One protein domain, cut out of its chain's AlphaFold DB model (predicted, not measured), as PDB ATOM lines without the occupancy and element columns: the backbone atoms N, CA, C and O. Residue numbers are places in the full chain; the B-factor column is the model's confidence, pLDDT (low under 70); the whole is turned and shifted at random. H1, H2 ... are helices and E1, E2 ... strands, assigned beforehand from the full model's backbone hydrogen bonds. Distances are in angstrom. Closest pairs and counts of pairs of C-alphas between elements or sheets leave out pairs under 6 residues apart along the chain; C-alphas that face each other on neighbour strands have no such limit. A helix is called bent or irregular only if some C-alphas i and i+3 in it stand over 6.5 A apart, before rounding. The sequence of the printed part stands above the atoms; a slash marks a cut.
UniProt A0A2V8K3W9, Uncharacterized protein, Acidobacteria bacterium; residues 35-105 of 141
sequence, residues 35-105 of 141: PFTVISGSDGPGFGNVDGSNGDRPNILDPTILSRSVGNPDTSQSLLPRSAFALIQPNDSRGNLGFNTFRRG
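What this domain is: This is residues 35 to 105 of the 141 residues of an uncharacterized protein of Acidobacteria bacterium (UniProt A0A2V8K3W9). The domain has little regular structure: long loops make an elongated body, with one short helix, H1, and one short strand, E1, towards one end and loops around residues 46, 53 and 91 at the other. Short pairings tie residues 35 to 36 and 69 to 70 to E1. The printed part has 71 residues, in the order H1, E1; the class is mixed, with 10 residues in named elements. It is compact, with a radius of gyration of the C-alphas of 12.2 A and spans of 34 by 19 by 19 A.

How they stand to each other: H1, residues 73 to 79, is irregular: C-alphas 74 and 77 are 7.3 A apart. In its backbone 1 of 3 O i to N i+4 pairs and 3 of 4 O i to N i+3 pairs are within hydrogen-bond range. E1, residues 102 to 104, is apart from H1 and pairs with no named strand. Residues 35 to 36 pair antiparallel with residues 102 to 103 of E1, and residues 69 to 70 parallel with 103 to 104. Residues 59 to 60 pair antiparallel with 85 to 86.

Where its parts are: H1 measures 10.0 A from C-alpha 73 at (-14.260, -6.571, 7.363) to C-alpha 79. E1 measures 7.0 A and ends with C-alpha 104 at (-7.081, -7.891, 14.855).

The domain as a whole: The C-alphas farthest apart, of Asn 72 and Asn 91, are 35.3 A apart. The printed part has no cut. The link from H1 to E1, 22 residues, is long. No printed residue is under 70 in pLDDT.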
ATOM      1  N   PRO A  35      -4.953  -8.198  20.450       93.69
ATOM      2  CA  PRO A  35      -5.829  -9.295  20.806       93.69
ATOM      3  C   PRO A  35      -7.230  -8.783  21.171       93.69
ATOM      4  O   PRO A  35      -7.380  -7.657  21.648       93.69
ATOM      5  N   PHE A  36      -8.248  -9.603  20.929       93.19
ATOM      6  CA  PHE A  36      -9.625  -9.338  21.326       93.19
ATOM      7  C   PHE A  36     -10.358 -10.630  21.703       93.19
ATOM      8  O   PHE A  36      -9.954 -11.740  21.341       93.19
ATOM      9  N   THR A  37     -11.457 -10.460  22.432       92.69
ATOM     10  CA  THR A  37     -12.340 -11.536  22.889       92.69
ATOM     11  C   THR A  37     -13.681 -11.414  22.175       92.69
ATOM     12  O   THR A  37     -14.206 -10.310  22.044       92.69
ATOM     13  N   VAL A  38     -14.231 -12.537  21.715       92.25
ATOM     14  CA  VAL A  38     -15.624 -12.596  21.251       92.25
ATOM     15  C   VAL A  38     -16.519 -12.743  22.474       92.25
ATOM     16  O   VAL A  38     -16.232 -13.558  23.351       92.25
ATOM     17  N   ILE A  39     -17.580 -11.950  22.520       92.94
ATOM     18  CA  ILE A  39     -18.538 -11.914  23.621       92.94
ATOM     19  C   ILE A  39     -19.964 -11.996  23.080       92.94
ATOM     20  O   ILE A  39     -20.209 -11.659  21.917       92.94
ATOM     21  N   SER A  40     -20.903 -12.428  23.915       90.00
ATOM     22  CA  SER A  40     -22.327 -12.275  23.655       90.00
ATOM     23  C   SER A  40     -22.689 -10.785  23.645       90.00
ATOM     24  O   SER A  40     -22.116  -9.966  24.365       90.00
ATOM     25  N   GLY A  41     -23.638 -10.414  22.785       86.44
ATOM     26  CA  GLY A  41     -24.175  -9.050  22.737       86.44
ATOM     27  C   GLY A  41     -25.313  -8.802  23.733       86.44
ATOM     28  O   GLY A  41     -25.876  -7.713  23.736       86.44
ATOM     29  N   SER A  42     -25.696  -9.815  24.512       86.69
ATOM     30  CA  SER A  42     -26.829  -9.790  25.435       86.69
ATOM     31  C   SER A  42     -26.624 -10.823  26.541       86.69
ATOM     32  O   SER A  42     -26.098 -11.900  26.273       86.69
ATOM     33  N   ASP A  43     -27.096 -10.491  27.737       86.62
ATOM     34  CA  ASP A  43     -27.207 -11.374  28.904       86.62
ATOM     35  C   ASP A  43     -28.621 -11.997  29.064       86.62
ATOM     36  O   ASP A  43     -28.997 -12.577  30.077       86.62
ATOM     37  N   GLY A  44     -29.484 -11.861  28.052       84.19
ATOM     38  CA  GLY A  44     -30.830 -12.430  28.111       84.19
ATOM     39  C   GLY A  44     -30.827 -13.969  28.135       84.19
ATOM     40  O   GLY A  44     -29.867 -14.594  27.673       84.19
ATOM     41  N   PRO A  45     -31.924 -14.613  28.579       83.75
ATOM     42  CA  PRO A  45     -32.066 -16.064  28.501       83.75
ATOM     43  C   PRO A  45     -31.807 -16.588  27.079       83.75
ATOM     44  O   PRO A  45     -32.420 -16.124  26.115       83.75
ATOM     45  N   GLY A  46     -30.886 -17.547  26.949       82.44
ATOM     46  CA  GLY A  46     -30.447 -18.092  25.657       82.44
ATOM     47  C   GLY A  46     -29.343 -17.288  24.955       82.44
ATOM     48  O   GLY A  46     -28.899 -17.688  23.878       82.44
ATOM     49  N   PHE A  47     -28.886 -16.184  25.556       83.88
ATOM     50  CA  PHE A  47     -27.772 -15.354  25.087       83.88
ATOM     51  C   PHE A  47     -26.646 -15.191  26.116       83.88
ATOM     52  O   PHE A  47     -25.497 -15.032  25.698       83.88
ATOM     53  N   GLY A  48     -26.962 -15.294  27.410       87.00
ATOM     54  CA  GLY A  48     -26.016 -15.211  28.520       87.00
ATOM     55  C   GLY A  48     -26.457 -16.007  29.749       87.00
ATOM     56  O   GLY A  48     -27.418 -16.785  29.693       87.00
ATOM     57  N   ASN A  49     -25.722 -15.841  30.845       88.50
ATOM     58  CA  ASN A  49     -25.968 -16.552  32.104       88.50
ATOM     59  C   ASN A  49     -27.060 -15.906  32.977       88.50
ATOM     60  O   ASN A  49     -27.496 -16.545  33.940       88.50
ATOM     61  N   VAL A  50     -27.557 -14.725  32.592       88.75
ATOM     62  CA  VAL A  50     -28.593 -13.939  33.274       88.75
ATOM     63  C   VAL A  50     -28.106 -13.402  34.629       88.75
ATOM     64  O   VAL A  50     -28.861 -13.356  35.603       88.75
ATOM     65  N   ASP A  51     -26.829 -13.015  34.717       86.88
ATOM     66  CA  ASP A  51     -26.215 -12.455  35.932       86.88
ATOM     67  C   ASP A  51     -26.310 -10.918  36.036       86.88
ATOM     68  O   ASP A  51     -25.886 -10.321  37.032       86.88
ATOM     69  N   GLY A  52     -26.917 -10.270  35.040       85.12
ATOM     70  CA  GLY A  52     -27.052  -8.823  34.928       85.12
ATOM     71  C   GLY A  52     -25.856  -8.135  34.261       85.12
ATOM     72  O   GLY A  52     -25.861  -6.905  34.145       85.12
ATOM     73  N   SER A  53     -24.844  -8.883  33.813       84.81
ATOM     74  CA  SER A  53     -23.653  -8.389  33.128       84.81
ATOM     75  C   SER A  53     -23.626  -8.850  31.675       84.81
ATOM     76  O   SER A  53     -23.588 -10.028  31.357       84.81
ATOM     77  N   ASN A  54     -23.527  -7.899  30.746       85.06
ATOM     78  CA  ASN A  54     -23.262  -8.253  29.354       85.06
ATOM     79  C   ASN A  54     -21.811  -8.716  29.171       85.06
ATOM     80  O   ASN A  54     -20.914  -8.386  29.951       85.06
ATOM     81  N   GLY A  55     -21.558  -9.369  28.041       87.75
ATOM     82  CA  GLY A  55     -20.207  -9.671  27.594       87.75
ATOM     83  C   GLY A  55     -19.729 -11.073  27.949       87.75
ATOM     84  O   GLY A  55     -18.519 -11.304  28.048       87.75
ATOM     85  N   ASP A  56     -20.659 -12.014  28.094       91.94
ATOM     86  CA  ASP A  56     -20.331 -13.412  28.317       91.94
ATOM     87  C   ASP A  56     -19.486 -13.975  27.186       91.94
ATOM     88  O   ASP A  56     -19.768 -13.807  25.998       91.94
ATOM     89  N   ARG A  57     -18.435 -14.704  27.548       93.12
ATOM     90  CA  ARG A  57     -17.649 -15.443  26.560       93.12
ATOM     91  C   ARG A  57     -18.454 -16.671  26.134       93.12
ATOM     92  O   ARG A  57     -18.841 -17.439  27.013       93.12
ATOM     93  N   PRO A  58     -18.684 -16.890  24.828       94.19
ATOM     94  CA  PRO A  58     -19.382 -18.075  24.353       94.19
ATOM     95  C   PRO A  58     -18.530 -19.334  24.540       94.19
ATOM     96  O   PRO A  58     -17.335 -19.284  24.848       94.19
ATOM     97  N   ASN A  59     -19.145 -20.480  24.286       94.19
ATOM     98  CA  ASN A  59     -18.437 -21.730  24.078       94.19
ATOM     99  C   ASN A  59     -17.912 -21.808  22.642       94.19
ATOM    100  O   ASN A  59     -18.620 -21.460  21.697       94.19
ATOM    101  N   ILE A  60     -16.683 -22.284  22.463       95.12
ATOM    102  CA  ILE A  60     -16.126 -22.624  21.157       95.12
ATOM    103  C   ILE A  60     -16.540 -24.049  20.777       95.12
ATOM    104  O   ILE A  60     -16.343 -24.986  21.551       95.12
ATOM    105  N   LEU A  61     -17.131 -24.196  19.592       95.94
ATOM    106  CA  LEU A  61     -17.524 -25.483  19.010       95.94
ATOM    107  C   LEU A  61     -16.480 -25.996  18.015       95.94
ATOM    108  O   LEU A  61     -16.242 -27.196  17.932       95.94
ATOM    109  N   ASP A  62     -15.839 -25.080  17.286       94.69
ATOM    110  CA  ASP A  62     -14.785 -25.392  16.324       94.69
ATOM    111  C   ASP A  62     -13.448 -24.797  16.796       94.69
ATOM    112  O   ASP A  62     -13.204 -23.607  16.609       94.69
ATOM    113  N   PRO A  63     -12.545 -25.583  17.403       91.12
ATOM    114  CA  PRO A  63     -11.254 -25.079  17.863       91.12
ATOM    115  C   PRO A  63     -10.284 -24.731  16.720       91.12
ATOM    116  O   PRO A  63      -9.259 -24.100  16.973       91.12
ATOM    117  N   THR A  64     -10.576 -25.074  15.458       93.00
ATOM    118  CA  THR A  64      -9.693 -24.747  14.321       93.00
ATOM    119  C   THR A  64      -9.651 -23.250  14.004       93.00
ATOM    120  O   THR A  64      -8.762 -22.784  13.286       93.00
ATOM    121  N   ILE A  65     -10.593 -22.468  14.546       92.75
ATOM    122  CA  ILE A  65     -10.607 -21.011  14.384       92.75
ATOM    123  C   ILE A  65      -9.665 -20.287  15.351       92.75
ATOM    124  O   ILE A  65      -9.419 -19.089  15.191       92.75
ATOM    125  N   LEU A  66      -9.143 -20.988  16.360       90.44
ATOM    126  CA  LEU A  66      -8.228 -20.421  17.344       90.44
ATOM    127  C   LEU A  66      -6.975 -19.862  16.654       90.44
ATOM    128  O   LEU A  66      -6.493 -20.395  15.658       90.44
ATOM    129  N   SER A  67      -6.427 -18.772  17.195       83.50
ATOM    130  CA  SER A  67      -5.256 -18.064  16.645       83.50
ATOM    131  C   SER A  67      -5.462 -17.355  15.296       83.50
ATOM    132  O   SER A  67      -4.504 -16.787  14.764       83.50
ATOM    133  N   ARG A  68      -6.681 -17.316  14.738       88.81
ATOM    134  CA  ARG A  68      -6.958 -16.515  13.536       88.81
ATOM    135  C   ARG A  68      -6.788 -15.018  13.811       88.81
ATOM    136  O   ARG A  68      -7.169 -14.498  14.864       88.81
ATOM    137  N   SER A  69      -6.234 -14.320  12.819       90.31
ATOM    138  CA  SER A  69      -6.199 -12.860  12.777       90.31
ATOM    139  C   SER A  69      -7.313 -12.352  11.866       90.31
ATOM    140  O   SER A  69      -7.429 -12.773  10.718       90.31
ATOM    141  N   VAL A  70      -8.137 -11.459  12.399       91.50
ATOM    142  CA  VAL A  70      -9.323 -10.905  11.753       91.50
ATOM    143  C   VAL A  70      -9.112  -9.414  11.575       91.50
ATOM    144  O   VAL A  70      -9.245  -8.630  12.510       91.50
ATOM    145  N   GLY A  71      -8.699  -9.039  10.369       87.12
ATOM    146  CA  GLY A  71      -8.451  -7.647  10.000       87.12
ATOM    147  C   GLY A  71      -9.392  -7.134   8.931       87.12
ATOM    148  O   GLY A  71      -9.823  -5.998   9.003       87.12
ATOM    149  N   ASN A  72      -9.726  -7.961   7.944       90.12
ATOM    150  CA  ASN A  72     -10.527  -7.515   6.816       90.12
ATOM    151  C   ASN A  72     -12.035  -7.660   7.134       90.12
ATOM    152  O   ASN A  72     -12.472  -8.798   7.362       90.12
ATOM    153  N   PRO A  73     -12.816  -6.556   7.120       87.38
ATOM    154  CA  PRO A  73     -14.260  -6.571   7.363       87.38
ATOM    155  C   PRO A  73     -15.003  -7.573   6.477       87.38
ATOM    156  O   PRO A  73     -15.819  -8.341   6.987       87.38
ATOM    157  N   ASP A  74     -14.643  -7.648   5.194       90.50
ATOM    158  CA  ASP A  74     -15.311  -8.477   4.184       90.50
ATOM    159  C   ASP A  74     -15.124  -9.978   4.444       90.50
ATOM    160  O   ASP A  74     -15.972 -10.797   4.105       90.50
ATOM    161  N   THR A  75     -14.017 -10.352   5.088       91.50
ATOM    162  CA  THR A  75     -13.704 -11.754   5.432       91.50
ATOM    163  C   THR A  75     -13.960 -12.083   6.903       91.50
ATOM    164  O   THR A  75     -13.792 -13.221   7.329       91.50
ATOM    165  N   SER A  76     -14.345 -11.097   7.715       91.62
ATOM    166  CA  SER A  76     -14.436 -11.270   9.168       91.62
ATOM    167  C   SER A  76     -15.453 -12.341   9.568       91.62
ATOM    168  O   SER A  76     -15.166 -13.169  10.432       91.62
ATOM    169  N   GLN A  77     -16.594 -12.383   8.877       90.88
ATOM    170  CA  GLN A  77     -17.666 -13.347   9.126       90.88
ATOM    171  C   GLN A  77     -17.302 -14.772   8.697       90.88
ATOM    172  O   GLN A  77     -17.757 -15.725   9.321       90.88
ATOM    173  N   SER A  78     -16.474 -14.941   7.661       92.00
ATOM    174  CA  SER A  78     -15.998 -16.269   7.251       92.00
ATOM    175  C   SER A  78     -14.857 -16.767   8.141       92.00
ATOM    176  O   SER A  78     -14.736 -17.967   8.387       92.00
ATOM    177  N   LEU A  79     -14.037 -15.854   8.673       92.56
ATOM    178  CA  LEU A  79     -12.967 -16.180   9.615       92.56
ATOM    179  C   LEU A  79     -13.492 -16.503  11.018       92.56
ATOM    180  O   LEU A  79     -12.904 -17.362  11.679       92.56
ATOM    181  N   LEU A  80     -14.578 -15.854  11.449       93.75
ATOM    182  CA  LEU A  80     -15.272 -16.092  12.718       93.75
ATOM    183  C   LEU A  80     -16.768 -16.339  12.476       93.75
ATOM    184  O   LEU A  80     -17.599 -15.481  12.791       93.75
ATOM    185  N   PRO A  81     -17.136 -17.501  11.912       94.00
ATOM    186  CA  PRO A  81     -18.532 -17.805  11.656       94.00
ATOM    187  C   PRO A  81     -19.271 -18.020  12.975       94.00
ATOM    188  O   PRO A  81     -18.754 -18.641  13.904       94.00
ATOM    189  N   ARG A  82     -20.524 -17.563  13.049       91.69
ATOM    190  CA  ARG A  82     -21.368 -17.748  14.241       91.69
ATOM    191  C   ARG A  82     -21.534 -19.225  14.616       91.69
ATOM    192  O   ARG A  82     -21.628 -19.530  15.796       91.69
ATOM    193  N   SER A  83     -21.527 -20.127  13.635       94.38
ATOM    194  CA  SER A  83     -21.624 -21.580  13.839       94.38
ATOM    195  C   SER A  83     -20.437 -22.187  14.592       94.38
ATOM    196  O   SER A  83     -20.568 -23.285  15.121       94.38
ATOM    197  N   ALA A  84     -19.298 -21.492  14.676       94.62
ATOM    198  CA  ALA A  84     -18.159 -21.936  15.478       94.62
ATOM    199  C   ALA A  84     -18.336 -21.657  16.980       94.62
ATOM    200  O   ALA A  84     -17.475 -22.041  17.776       94.62
ATOM    201  N   PHE A  85     -19.434 -21.004  17.373       94.75
ATOM    202  CA  PHE A  85     -19.717 -20.614  18.746       94.75
ATOM    203  C   PHE A  85     -21.095 -21.105  19.197       94.75
ATOM    204  O   PHE A  85     -22.055 -21.113  18.429       94.75
ATOM    205  N   ALA A  86     -21.203 -21.442  20.478       94.31
ATOM    206  CA  ALA A  86     -22.468 -21.643  21.171       94.31
ATOM    207  C   ALA A  86     -22.595 -20.632  22.309       94.31
ATOM    208  O   ALA A  86     -21.633 -20.369  23.031       94.31
ATOM    209  N   LEU A  87     -23.789 -20.073  22.474       93.06
ATOM    210  CA  LEU A  87     -24.107 -19.235  23.626       93.06
ATOM    211  C   LEU A  87     -24.157 -20.116  24.881       93.06
ATOM    212  O   LEU A  87     -24.434 -21.317  24.796       93.06
ATOM    213  N   ILE A  88     -23.834 -19.523  26.023       91.06
ATOM    214  CA  ILE A  88     -23.960 -20.202  27.314       91.06
ATOM    215  C   ILE A  88     -25.432 -20.260  27.731       91.06
ATOM    216  O   ILE A  88     -26.256 -19.491  27.228       91.06
ATOM    217  N   GLN A  89     -25.773 -21.210  28.594       86.88
ATOM    218  CA  GLN A  89     -27.131 -21.382  29.100       86.88
ATOM    219  C   GLN A  89     -27.350 -20.562  30.380       86.88
ATOM    220  O   GLN A  89     -26.387 -20.254  31.088       86.88
ATOM    221  N   PRO A  90     -28.612 -20.244  30.727       84.88
ATOM    222  CA  PRO A  90     -28.917 -19.644  32.019       84.88
ATOM    223  C   PRO A  90     -28.323 -20.472  33.167       84.88
ATOM    224  O   PRO A  90     -28.466 -21.697  33.184       84.88
ATOM    225  N   ASN A  91     -27.710 -19.797  34.144       81.06
ATOM    226  CA  ASN A  91     -26.981 -20.377  35.286       81.06
ATOM    227  C   ASN A  91     -25.601 -20.999  34.982       81.06
ATOM    228  O   ASN A  91     -24.942 -21.471  35.914       81.06
ATOM    229  N   ASP A  92     -25.120 -20.988  33.735       86.75
ATOM    230  CA  ASP A  92     -23.723 -21.336  33.459       86.75
ATOM    231  C   ASP A  92     -22.786 -20.289  34.074       86.75
ATOM    232  O   ASP A  92     -22.948 -19.086  33.892       86.75
ATOM    233  N   SER A  93     -21.738 -20.732  34.771       84.12
ATOM    234  CA  SER A  93     -20.807 -19.786  35.408       84.12
ATOM    235  C   SER A  93     -19.944 -18.988  34.417       84.12
ATOM    236  O   SER A  93     -19.472 -17.909  34.765       84.12
ATOM    237  N   ARG A  94     -19.651 -19.546  33.230       86.69
ATOM    238  CA  ARG A  94     -18.881 -18.931  32.127       86.69
ATOM    239  C   ARG A  94     -18.813 -19.872  30.920       86.69
ATOM    240  O   ARG A  94     -18.852 -21.089  31.097       86.69
ATOM    241  N   GLY A  95     -18.550 -19.333  29.729       91.50
ATOM    242  CA  GLY A  95     -18.158 -20.149  28.576       91.50
ATOM    243  C   GLY A  95     -16.677 -20.541  28.568       91.50
ATOM    244  O   GLY A  95     -15.856 -20.025  29.338       91.50
ATOM    245  N   ASN A  96     -16.329 -21.465  27.669       93.06
ATOM    246  CA  ASN A  96     -14.985 -22.042  27.560       93.06
ATOM    247  C   ASN A  96     -14.009 -21.249  26.660       93.06
ATOM    248  O   ASN A  96     -12.810 -21.543  26.668       93.06
ATOM    249  N   LEU A  97     -14.468 -20.241  25.904       93.94
ATOM    250  CA  LEU A  97     -13.587 -19.436  25.054       93.94
ATOM    251  C   LEU A  97     -12.616 -18.626  25.918       93.94
ATOM    252  O   LEU A  97     -13.043 -17.864  26.780       93.94
ATOM    253  N   GLY A  98     -11.311 -18.727  25.666       90.94
ATOM    254  CA  GLY A  98     -10.291 -17.955  26.382       90.94
ATOM    255  C   GLY A  98     -10.419 -16.436  26.195       90.94
ATOM    256  O   GLY A  98     -10.982 -15.947  25.212       90.94
ATOM    257  N   PHE A  99      -9.860 -15.666  27.128       90.38
ATOM    258  CA  PHE A  99      -9.721 -14.220  26.953       90.38
ATOM    259  C   PHE A  99      -8.634 -13.920  25.912       90.38
ATOM    260  O   PHE A  99      -7.588 -14.566  25.916       90.38
ATOM    261  N   ASN A 100      -8.848 -12.922  25.052       92.56
ATOM    262  CA  ASN A 100      -7.859 -12.449  24.077       92.56
ATOM    263  C   ASN A 100      -7.379 -13.524  23.081       92.56
ATOM    264  O   ASN A 100      -6.239 -13.498  22.615       92.56
ATOM    265  N   THR A 101      -8.272 -14.458  22.744       92.44
ATOM    266  CA  THR A 101      -7.990 -15.633  21.903       92.44
ATOM    267  C   THR A 101      -7.798 -15.298  20.418       92.44
ATOM    268  O   THR A 101      -7.088 -16.010  19.707       92.44
ATOM    269  N   PHE A 102      -8.402 -14.208  19.937       94.12
ATOM    270  CA  PHE A 102      -8.298 -13.758  18.547       94.12
ATOM    271  C   PHE A 102      -7.473 -12.481  18.453       94.12
ATOM    272  O   PHE A 102      -7.282 -11.780  19.444       94.12
ATOM    273  N   ARG A 103      -6.975 -12.153  17.259       93.44
ATOM    274  CA  ARG A 103      -6.216 -10.915  17.019       93.44
ATOM    275  C   ARG A 103      -6.824 -10.109  15.890       93.44
ATOM    276  O   ARG A 103      -7.280 -10.681  14.911       93.44
ATOM    277  N   ARG A 104      -6.776  -8.780  15.984       91.88
ATOM    278  CA  ARG A 104      -7.081  -7.891  14.855       91.88
ATOM    279  C   ARG A 104      -6.082  -8.093  13.712       91.88
ATOM    280  O   ARG A 104      -5.057  -8.762  13.889       91.88
ATOM    281  N   GLY A 105      -6.363  -7.497  12.558       91.62
ATOM    282  CA  GLY A 105      -5.401  -7.394  11.463       91.62
ATOM    283  C   GLY A 105      -4.113  -6.704  11.909       91.62
ATOM    284  O   GLY A 105      -4.124  -5.792  12.734       91.62
TER     285      GLY A 105